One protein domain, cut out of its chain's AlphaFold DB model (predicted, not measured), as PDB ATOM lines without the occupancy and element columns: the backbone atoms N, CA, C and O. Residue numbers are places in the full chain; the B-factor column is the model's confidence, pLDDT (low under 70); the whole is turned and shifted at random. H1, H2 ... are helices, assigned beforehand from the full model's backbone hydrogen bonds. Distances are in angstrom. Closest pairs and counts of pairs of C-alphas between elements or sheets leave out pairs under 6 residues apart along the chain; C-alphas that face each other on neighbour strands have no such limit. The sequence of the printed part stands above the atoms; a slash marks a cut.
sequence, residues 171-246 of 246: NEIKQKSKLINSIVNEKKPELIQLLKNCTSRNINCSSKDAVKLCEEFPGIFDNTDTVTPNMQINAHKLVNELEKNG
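This is residues 171 to 246 of the 246 residues of an uncharacterized protein of Yersinia kristensenii (UniProt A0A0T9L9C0). H1 crosses the long helix H4 near its last residues. H2, hairpin partner of H3, packs on H4. The printed part, 76 residues with four helices, H1 to H4, is all helix and compact, radius of gyration of the C-alphas 11.3 A, spans 28 by 21 by 19 A.

H4, residues 229 to 244, touches H1, residues 171 to 183, at a steep 60 degrees, closest at C-alphas 242 and 177, 5.5 A. Its residues 235 to 242 alone touch H2, residues 188 to 197, at 36 degrees, only just steep, closest at C-alphas 235 and 195, 5.3 A. H3, residues 207 to 216, touches H2 opposite ways at a shallow 15 degrees, closest at C-alphas 213 and 194, 5.7 A. In each helix every O i to N i+4 pair is within hydrogen-bond range.

H4 spans 23.1 A, ending at C-alpha 244 (44.662, 34.419, 12.299); H1 begins at C-alpha 171 (44.402, 48.949, 13.684).

The H3 to H4 link is long; pLDDT is under 70 at 7 residues, among them 182 to 185.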
ATOM      1  N   ASN A 171      45.232  48.917  12.483       73.44
ATOM      2  CA  ASN A 171      44.402  48.949  13.684       73.44
ATOM      3  C   ASN A 171      42.921  48.851  13.317       73.44
ATOM      4  O   ASN A 171      42.208  48.050  13.921       73.44
ATOM      5  N   GLU A 172      42.490  49.574  12.281       74.06
ATOM      6  CA  GLU A 172      41.126  49.472  11.754       74.06
ATOM      7  C   GLU A 172      40.820  48.044  11.293       74.06
ATOM      8  O   GLU A 172      39.799  47.478  11.672       74.06
ATOM      9  N   ILE A 173      41.725  47.407  10.538       86.56
ATOM     10  CA  ILE A 173      41.552  46.010  10.105       86.56
ATOM     11  C   ILE A 173      41.430  45.058  11.302       86.56
ATOM     12  O   ILE A 173      40.552  44.196  11.303       86.56
ATOM     13  N   LYS A 174      42.267  45.213  12.335       80.56
ATOM     14  CA  LYS A 174      42.208  44.387  13.554       80.56
ATOM     15  C   LYS A 174      40.894  44.558  14.305       80.56
ATOM     16  O   LYS A 174      40.292  43.566  14.709       80.56
ATOM     17  N   GLN A 175      40.444  45.797  14.488       72.31
ATOM     18  CA  GLN A 175      39.171  46.092  15.145       72.31
ATOM     19  C   GLN A 175      38.001  45.488  14.361       72.31
ATOM     20  O   GLN A 175      37.188  44.765  14.934       72.31
ATOM     21  N   LYS A 176      37.972  45.690  13.039       79.56
ATOM     22  CA  LYS A 176      36.939  45.138  12.152       79.56
ATOM     23  C   LYS A 176      36.943  43.607  12.126       79.56
ATOM     24  O   LYS A 176      35.879  42.998  12.135       79.56
ATOM     25  N   SER A 177      38.115  42.972  12.159       85.38
ATOM     26  CA  SER A 177      38.234  41.510  12.241       85.38
ATOM     27  C   SER A 177      37.704  40.952  13.565       85.38
ATOM     28  O   SER A 177      36.915  40.007  13.546       85.38
ATOM     29  N   LYS A 178      38.079  41.549  14.707       78.75
ATOM     30  CA  LYS A 178      37.540  41.165  16.026       78.75
ATOM     31  C   LYS A 178      36.020  41.269  16.057       78.75
ATOM     32  O   LYS A 178      35.349  40.373  16.556       78.75
ATOM     33  N   LEU A 179      35.504  42.345  15.482       70.88
ATOM     34  CA  LEU A 179      34.084  42.607  15.403       70.88
ATOM     35  C   LEU A 179      33.357  41.568  14.545       70.88
ATOM     36  O   LEU A 179      32.452  40.914  15.049       70.88
ATOM     37  N   ILE A 180      33.810  41.321  13.311       78.19
ATOM     38  CA  ILE A 180      33.264  40.252  12.457       78.19
ATOM     39  C   ILE A 180      33.255  38.906  13.193       78.19
ATOM     40  O   ILE A 180      32.259  38.192  13.138       78.19
ATOM     41  N   ASN A 181      34.329  38.563  13.909       76.88
ATOM     42  CA  ASN A 181      34.397  37.311  14.665       76.88
ATOM     43  C   ASN A 181      33.367  37.224  15.795       76.88
ATOM     44  O   ASN A 181      32.958  36.127  16.148       76.88
ATOM     45  N   SER A 182      32.957  38.354  16.370       67.12
ATOM     46  CA  SER A 182      31.939  38.370  17.422       67.12
ATOM     47  C   SER A 182      30.510  38.206  16.889       67.12
ATOM     48  O   SER A 182      29.659  37.699  17.613       67.12
ATOM     49  N   ILE A 183      30.254  38.587  15.630       63.22
ATOM     50  CA  ILE A 183      28.899  38.617  15.050       63.22
ATOM     51  C   ILE A 183      28.626  37.513  14.024       63.22
ATOM     52  O   ILE A 183      27.499  37.038  13.910       63.22
ATOM     53  N   VAL A 184      29.630  37.087  13.260       64.44
ATOM     54  CA  VAL A 184      29.456  36.168  12.129       64.44
ATOM     55  C   VAL A 184      30.131  34.852  12.465       64.44
ATOM     56  O   VAL A 184      31.247  34.596  12.030       64.44
ATOM     57  N   ASN A 185      29.449  34.012  13.245       66.56
ATOM     58  CA  ASN A 185      29.968  32.689  13.599       66.56
ATOM     59  C   ASN A 185      29.633  31.638  12.531       66.56
ATOM     60  O   ASN A 185      30.531  30.995  11.994       66.56
ATOM     61  N   GLU A 186      28.362  31.497  12.152       71.31
ATOM     62  CA  GLU A 186      27.932  30.421  11.242       71.31
ATOM     63  C   GLU A 186      28.281  30.694   9.771       71.31
ATOM     64  O   GLU A 186      28.639  29.777   9.034       71.31
ATOM     65  N   LYS A 187      28.254  31.964   9.344       78.12
ATOM     66  CA  LYS A 187      28.579  32.375   7.965       78.12
ATOM     67  C   LYS A 187      30.035  32.805   7.764       78.12
ATOM     68  O   LYS A 187      30.399  33.282   6.689       78.12
ATOM     69  N   LYS A 188      30.899  32.640   8.774       82.50
ATOM     70  CA  LYS A 188      32.313  33.055   8.698       82.50
ATOM     71  C   LYS A 188      33.048  32.445   7.498       82.50
ATOM     72  O   LYS A 188      33.774  33.180   6.825       82.50
ATOM     73  N   PRO A 189      32.881  31.142   7.188       86.88
ATOM     74  CA  PRO A 189      33.574  30.537   6.053       86.88
ATOM     75  C   PRO A 189      33.150  31.144   4.709       86.88
ATOM     76  O   PRO A 189      33.995  31.386   3.850       86.88
ATOM     77  N   GLU A 190      31.857  31.433   4.550       90.00
ATOM     78  CA  GLU A 190      31.287  32.066   3.354       90.00
ATOM     79  C   GLU A 190      31.820  33.494   3.178       90.00
ATOM     80  O   GLU A 190      32.319  33.841   2.106       90.00
ATOM     81  N   LEU A 191      31.846  34.275   4.262       90.31
ATOM     82  CA  LEU A 191      32.435  35.612   4.281       90.31
ATOM     83  C   LEU A 191      33.904  35.598   3.840       90.31
ATOM     84  O   LEU A 191      34.310  36.364   2.965       90.31
ATOM     85  N   ILE A 192      34.715  34.714   4.431       92.12
ATOM     86  CA  ILE A 192      36.135  34.584   4.081       92.12
ATOM     87  C   ILE A 192      36.287  34.219   2.602       92.12
ATOM     88  O   ILE A 192      37.175  34.751   1.933       92.12
ATOM     89  N   GLN A 193      35.427  33.349   2.070       91.56
ATOM     90  CA  GLN A 193      35.481  32.946   0.669       91.56
ATOM     91  C   GLN A 193      35.171  34.109  -0.286       91.56
ATOM     92  O   GLN A 193      35.901  34.308  -1.259       91.56
ATOM     93  N   LEU A 194      34.143  34.910  -0.005       92.50
ATOM     94  CA  LEU A 194      33.816  36.089  -0.816       92.50
ATOM     95  C   LEU A 194      34.894  37.171  -0.719       92.50
ATOM     96  O   LEU A 194      35.294  37.748  -1.730       92.50
ATOM     97  N   LEU A 195      35.436  37.402   0.479       93.06
ATOM     98  CA  LEU A 195      36.550  38.329   0.650       93.06
ATOM     99  C   LEU A 195      37.794  37.854  -0.110       93.06
ATOM    100  O   LEU A 195      38.454  38.681  -0.737       93.06
ATOM    101  N   LYS A 196      38.093  36.543  -0.115       92.94
ATOM    102  CA  LYS A 196      39.171  35.927  -0.916       92.94
ATOM    103  C   LYS A 196      38.991  36.180  -2.409       92.94
ATOM    104  O   LYS A 196      39.969  36.512  -3.091       92.94
ATOM    105  N   ASN A 197      37.756  36.068  -2.899       91.75
ATOM    106  CA  ASN A 197      37.414  36.416  -4.275       91.75
ATOM    107  C   ASN A 197      37.704  37.885  -4.558       91.75
ATOM    108  O   ASN A 197      38.216  38.187  -5.625       91.75
ATOM    109  N   CYS A 198      37.498  38.761  -3.574       91.75
ATOM    110  CA  CYS A 198      37.730  40.190  -3.711       91.75
ATOM    111  C   CYS A 198      39.174  40.658  -3.480       91.75
ATOM    112  O   CYS A 198      39.422  41.856  -3.533       91.75
ATOM    113  N   THR A 199      40.146  39.776  -3.225       89.38
ATOM    114  CA  THR A 199      41.523  40.197  -2.889       89.38
ATOM    115  C   THR A 199      42.361  40.617  -4.094       89.38
ATOM    116  O   THR A 199      42.189  40.118  -5.202       89.38
ATOM    117  N   SER A 200      43.392  41.434  -3.846       81.50
ATOM    118  CA  SER A 200      44.385  41.822  -4.867       81.50
ATOM    119  C   SER A 200      45.190  40.659  -5.458       81.50
ATOM    120  O   SER A 200      45.864  40.831  -6.470       81.50
ATOM    121  N   ARG A 201      45.155  39.475  -4.835       81.75
ATOM    122  CA  ARG A 201      45.845  38.272  -5.320       81.75
ATOM    123  C   ARG A 201      44.981  37.422  -6.251       81.75
ATOM    124  O   ARG A 201      45.510  36.502  -6.867       81.75
ATOM    125  N   ASN A 202      43.680  37.701  -6.347       84.69
ATOM    126  CA  ASN A 202      42.756  36.929  -7.163       84.69
ATOM    127  C   ASN A 202      42.360  37.708  -8.424       84.69
ATOM    128  O   ASN A 202      41.573  38.649  -8.371       84.69
ATOM    129  N   ILE A 203      42.886  37.278  -9.573       79.44
ATOM    130  CA  ILE A 203      42.597  37.891 -10.881       79.44
ATOM    131  C   ILE A 203      41.147  37.692 -11.344       79.44
ATOM    132  O   ILE A 203      40.713  38.369 -12.268       79.44
ATOM    133  N   ASN A 204      40.409  36.774 -10.714       82.44
ATOM    134  CA  ASN A 204      39.027  36.460 -11.069       82.44
ATOM    135  C   ASN A 204      38.003  37.287 -10.279       82.44
ATOM    136  O   ASN A 204      36.810  37.056 -10.439       82.44
ATOM    137  N   CYS A 205      38.446  38.224  -9.433       85.31
ATOM    138  CA  CYS A 205      37.551  39.163  -8.767       85.31
ATOM    139  C   CYS A 205      36.741  39.953  -9.800       85.31
ATOM    140  O   CYS A 205      37.312  40.721 -10.580       85.31
ATOM    141  N   SER A 206      35.419  39.797  -9.790       88.56
ATOM    142  CA  SER A 206      34.515  40.563 -10.642       88.56
ATOM    143  C   SER A 206      33.653  41.532  -9.832       88.56
ATOM    144  O   SER A 206      33.422  41.339  -8.640       88.56
ATOM    145  N   SER A 207      33.083  42.541 -10.498       89.19
ATOM    146  CA  SER A 207      32.039  43.391  -9.902       89.19
ATOM    147  C   SER A 207      30.865  42.585  -9.345       89.19
ATOM    148  O   SER A 207      30.285  42.980  -8.343       89.19
ATOM    149  N   LYS A 208      30.533  41.429  -9.939       90.44
ATOM    150  CA  LYS A 208      29.472  40.560  -9.413       90.44
ATOM    151  C   LYS A 208      29.840  39.960  -8.058       90.44
ATOM    152  O   LYS A 208      28.960  39.800  -7.224       90.44
ATOM    153  N   ASP A 209      31.113  39.645  -7.830       89.50
ATOM    154  CA  ASP A 209      31.581  39.142  -6.534       89.50
ATOM    155  C   ASP A 209      31.561  40.242  -5.470       89.50
ATOM    156  O   ASP A 209      31.201  39.972  -4.327       89.50
ATOM    157  N   ALA A 210      31.899  41.479  -5.854       89.06
ATOM    158  CA  ALA A 210      31.795  42.641  -4.977       89.06
ATOM    159  C   ALA A 210      30.342  42.903  -4.555       89.06
ATOM    160  O   ALA A 210      30.071  43.012  -3.362       89.06
ATOM    161  N   VAL A 211      29.407  42.896  -5.513       89.12
ATOM    162  CA  VAL A 211      27.966  43.010  -5.234       89.12
ATOM    163  C   VAL A 211      27.511  41.878  -4.320       89.12
ATOM    164  O   VAL A 211      26.906  42.131  -3.285       89.12
ATOM    165  N   LYS A 212      27.871  40.630  -4.643       92.00
ATOM    166  CA  LYS A 212      27.489  39.457  -3.853       92.00
ATOM    167  C   LYS A 212      28.000  39.527  -2.409       92.00
ATOM    168  O   LYS A 212      27.265  39.186  -1.487       92.00
ATOM    169  N   LEU A 213      29.240  39.979  -2.202       90.38
ATOM    170  CA  LEU A 213      29.798  40.199  -0.865       90.38
ATOM    171  C   LEU A 213      28.924  41.167  -0.055       90.38
ATOM    172  O   LEU A 213      28.645  40.905   1.114       90.38
ATOM    173  N   CYS A 214      28.485  42.262  -0.673       84.62
ATOM    174  CA  CYS A 214      27.653  43.263  -0.013       84.62
ATOM    175  C   CYS A 214      26.201  42.792   0.174       84.62
ATOM    176  O   CYS A 214      25.602  43.082   1.203       84.62
ATOM    177  N   GLU A 215      25.646  42.024  -0.763       84.50
ATOM    178  CA  GLU A 215      24.292  41.457  -0.673       84.50
ATOM    179  C   GLU A 215      24.172  40.366   0.399       84.50
ATOM    180  O   GLU A 215      23.155  40.293   1.090       84.50
ATOM    181  N   GLU A 216      25.192  39.518   0.564       85.38
ATOM    182  CA  GLU A 216      25.180  38.446   1.569       85.38
ATOM    183  C   GLU A 216      25.564  38.942   2.970       85.38
ATOM    184  O   GLU A 216      25.159  38.342   3.974       85.38
ATOM    185  N   PHE A 217      26.288  40.064   3.048       82.94
ATOM    186  CA  PHE A 217      26.713  40.695   4.299       82.94
ATOM    187  C   PHE A 217      26.375  42.203   4.353       82.94
ATOM    188  O   PHE A 217      27.260  43.024   4.620       82.94
ATOM    189  N   PRO A 218      25.094  42.593   4.189       72.44
ATOM    190  CA  PRO A 218      24.677  43.997   4.059       72.44
ATOM    191  C   PRO A 218      24.816  44.800   5.360       72.44
ATOM    192  O   PRO A 218      24.800  46.029   5.349       72.44
ATOM    193  N   GLY A 219      24.963  44.111   6.496       68.56
ATOM    194  CA  GLY A 219      25.286  44.722   7.786       68.56
ATOM    195  C   GLY A 219      26.784  44.957   8.013       68.56
ATOM    196  O   GLY A 219      27.134  45.577   9.012       68.56
ATOM    197  N   ILE A 220      27.656  44.457   7.124       76.50
ATOM    198  CA  ILE A 220      29.124  44.459   7.283       76.50
ATOM    199  C   ILE A 220      29.823  45.300   6.209       76.50
ATOM    200  O   ILE A 220      30.891  45.852   6.451       76.50
ATOM    201  N   PHE A 221      29.259  45.419   5.010       84.31
ATOM    202  CA  PHE A 221      29.897  46.157   3.919       84.31
ATOM    203  C   PHE A 221      28.937  47.142   3.279       84.31
ATOM    204  O   PHE A 221      27.758  46.843   3.097       84.31
ATOM    205  N   ASP A 222      29.470  48.302   2.910       81.00
ATOM    206  CA  ASP A 222      28.743  49.248   2.073       81.00
ATOM    207  C   ASP A 222      28.522  48.664   0.688       81.00
ATOM    208  O   ASP A 222      29.394  47.981   0.137       81.00
ATOM    209  N   ASN A 223      27.351  48.945   0.122       81.31
ATOM    210  CA  ASN A 223      27.023  48.474  -1.211       81.31
ATOM    211  C   ASN A 223      28.029  49.028  -2.229       81.31
ATOM    212  O   ASN A 223      28.410  50.193  -2.172       81.31
ATOM    213  N   THR A 224      28.453  48.185  -3.164       85.31
ATOM    214  CA  THR A 224      29.300  48.592  -4.284       85.31
ATOM    215  C   THR A 224      29.040  47.691  -5.481       85.31
ATOM    216  O   THR A 224      28.916  46.475  -5.352       85.31
ATOM    217  N   ASP A 225      28.995  48.293  -6.664       88.38
ATOM    218  CA  ASP A 225      28.944  47.611  -7.956       88.38
ATOM    219  C   ASP A 225      30.314  47.581  -8.660       88.38
ATOM    220  O   ASP A 225      30.456  47.046  -9.767       88.38
ATOM    221  N   THR A 226      31.355  48.116  -8.017       87.69
ATOM    222  CA  THR A 226      32.701  48.215  -8.583       87.69
ATOM    223  C   THR A 226      33.769  47.631  -7.666       87.69
ATOM    224  O   THR A 226      33.801  47.839  -6.452       87.69
ATOM    225  N   VAL A 227      34.706  46.905  -8.278       90.31
ATOM    226  CA  VAL A 227      35.926  46.449  -7.608       90.31
ATOM    227  C   VAL A 227      36.944  47.584  -7.651       90.31
ATOM    228  O   VAL A 227      37.458  47.918  -8.720       90.31
ATOM    229  N   THR A 228      37.271  48.164  -6.497       90.81
ATOM    230  CA  THR A 228      38.303  49.207  -6.396       90.81
ATOM    231  C   THR A 228      39.631  48.633  -5.885       90.81
ATOM    232  O   THR A 228      39.642  47.627  -5.166       90.81
ATOM    233  N   PRO A 229      40.781  49.277  -6.172       91.00
ATOM    234  CA  PRO A 229      42.058  48.877  -5.576       91.00
ATOM    235  C   PRO A 229      42.029  48.882  -4.039       91.00
ATOM    236  O   PRO A 229      42.626  48.013  -3.403       91.00
ATOM    237  N   ASN A 230      41.301  49.830  -3.434       90.94
ATOM    238  CA  ASN A 230      41.120  49.889  -1.983       90.94
ATOM    239  C   ASN A 230      40.355  48.667  -1.474       90.94
ATOM    240  O   ASN A 230      40.838  48.017  -0.549       90.94
ATOM    241  N   MET A 231      39.255  48.285  -2.137       92.31
ATOM    242  CA  MET A 231      38.516  47.057  -1.828       92.31
ATOM    243  C   MET A 231      39.430  45.840  -1.859       92.31
ATOM    244  O   MET A 231      39.461  45.071  -0.902       92.31
ATOM    245  N   GLN A 232      40.245  45.708  -2.904       92.38
ATOM    246  CA  GLN A 232      41.153  44.577  -3.059       92.38
ATOM    247  C   GLN A 232      42.227  44.494  -1.973       92.38
ATOM    248  O   GLN A 232      42.546  43.407  -1.478       92.38
ATOM    249  N   ILE A 233      42.791  45.640  -1.590       92.56
ATOM    250  CA  ILE A 233      43.790  45.730  -0.524       92.56
ATOM    251  C   ILE A 233      43.147  45.444   0.836       92.56
ATOM    252  O   ILE A 233      43.693  44.666   1.621       92.56
ATOM    253  N   ASN A 234      42.007  46.069   1.120       93.00
ATOM    254  CA  ASN A 234      41.312  45.938   2.393       93.00
ATOM    255  C   ASN A 234      40.781  44.517   2.586       93.00
ATOM    256  O   ASN A 234      41.028  43.932   3.637       93.00
ATOM    257  N   ALA A 235      40.159  43.927   1.560       93.94
ATOM    258  CA  ALA A 235      39.715  42.536   1.573       93.94
ATOM    259  C   ALA A 235      40.889  41.588   1.839       93.94
ATOM    260  O   ALA A 235      40.790  40.711   2.694       93.94
ATOM    261  N   HIS A 236      42.041  41.804   1.191       94.38
ATOM    262  CA  HIS A 236      43.228  40.984   1.438       94.38
ATOM    263  C   HIS A 236      43.702  41.061   2.894       94.38
ATOM    264  O   HIS A 236      43.960  40.033   3.519       94.38
ATOM    265  N   LYS A 237      43.808  42.274   3.449       93.69
ATOM    266  CA  LYS A 237      44.203  42.463   4.850       93.69
ATOM    267  C   LYS A 237      43.192  41.838   5.812       93.69
ATOM    268  O   LYS A 237      43.602  41.202   6.780       93.69
ATOM    269  N   LEU A 238      41.900  42.010   5.539       92.31
ATOM    270  CA  LEU A 238      40.822  41.527   6.392       92.31
ATOM    271  C   LEU A 238      40.761  39.998   6.419       92.31
ATOM    272  O   LEU A 238      40.667  39.431   7.501       92.31
ATOM    273  N   VAL A 239      40.907  39.330   5.267       94.44
ATOM    274  CA  VAL A 239      41.026  37.859   5.193       94.44
ATOM    275  C   VAL A 239      42.178  37.374   6.058       94.44
ATOM    276  O   VAL A 239      41.972  36.535   6.929       94.44
ATOM    277  N   ASN A 240      43.371  37.948   5.868       93.25
ATOM    278  CA  ASN A 240      44.552  37.527   6.616       93.25
ATOM    279  C   ASN A 240      44.351  37.678   8.133       93.25
ATOM    280  O   ASN A 240      44.896  36.891   8.898       93.25
ATOM    281  N   GLU A 241      43.623  38.699   8.585       93.12
ATOM    282  CA  GLU A 241      43.370  38.910  10.013       93.12
ATOM    283  C   GLU A 241      42.259  38.000  10.558       93.12
ATOM    284  O   GLU A 241      42.380  37.481  11.668       93.12
ATOM    285  N   LEU A 242      41.211  37.736   9.772       90.56
ATOM    286  CA  LEU A 242      40.139  36.802  10.135       90.56
ATOM    287  C   LEU A 242      40.638  35.360  10.258       90.56
ATOM    288  O   LEU A 242      40.181  34.639  11.142       90.56
ATOM    289  N   GLU A 243      41.583  34.960   9.406       89.31
ATOM    290  CA  GLU A 243      42.192  33.625   9.425       89.31
ATOM    291  C   GLU A 243      43.183  33.431  10.581       89.31
ATOM    292  O   GLU A 243      43.347  32.311  11.051       89.31
ATOM    293  N   LYS A 244      43.819  34.497  11.086       86.50
ATOM    294  CA  LYS A 244      44.662  34.419  12.299       86.50
ATOM    295  C   LYS A 244      43.849  34.205  13.573       86.50
ATOM    296  O   LYS A 244      44.367  33.662  14.540       86.50
ATOM    297  N   ASN A 245      42.615  34.700  13.577       64.75
ATOM    298  CA  ASN A 245      41.687  34.661  14.704       64.75
ATOM    299  C   ASN A 245      40.579  33.607  14.478       64.75
ATOM    300  O   ASN A 245      39.446  33.790  14.931       64.75
ATOM    301  N   GLY A 246      40.861  32.583  13.666       54.81
ATOM    302  CA  GLY A 246      39.972  31.464  13.345       54.81
ATOM    303  C   GLY A 246      40.309  30.216  14.132       54.81
ATOM    304  O   GLY A 246      41.513  29.988  14.380       54.81
TER     305      GLY A 246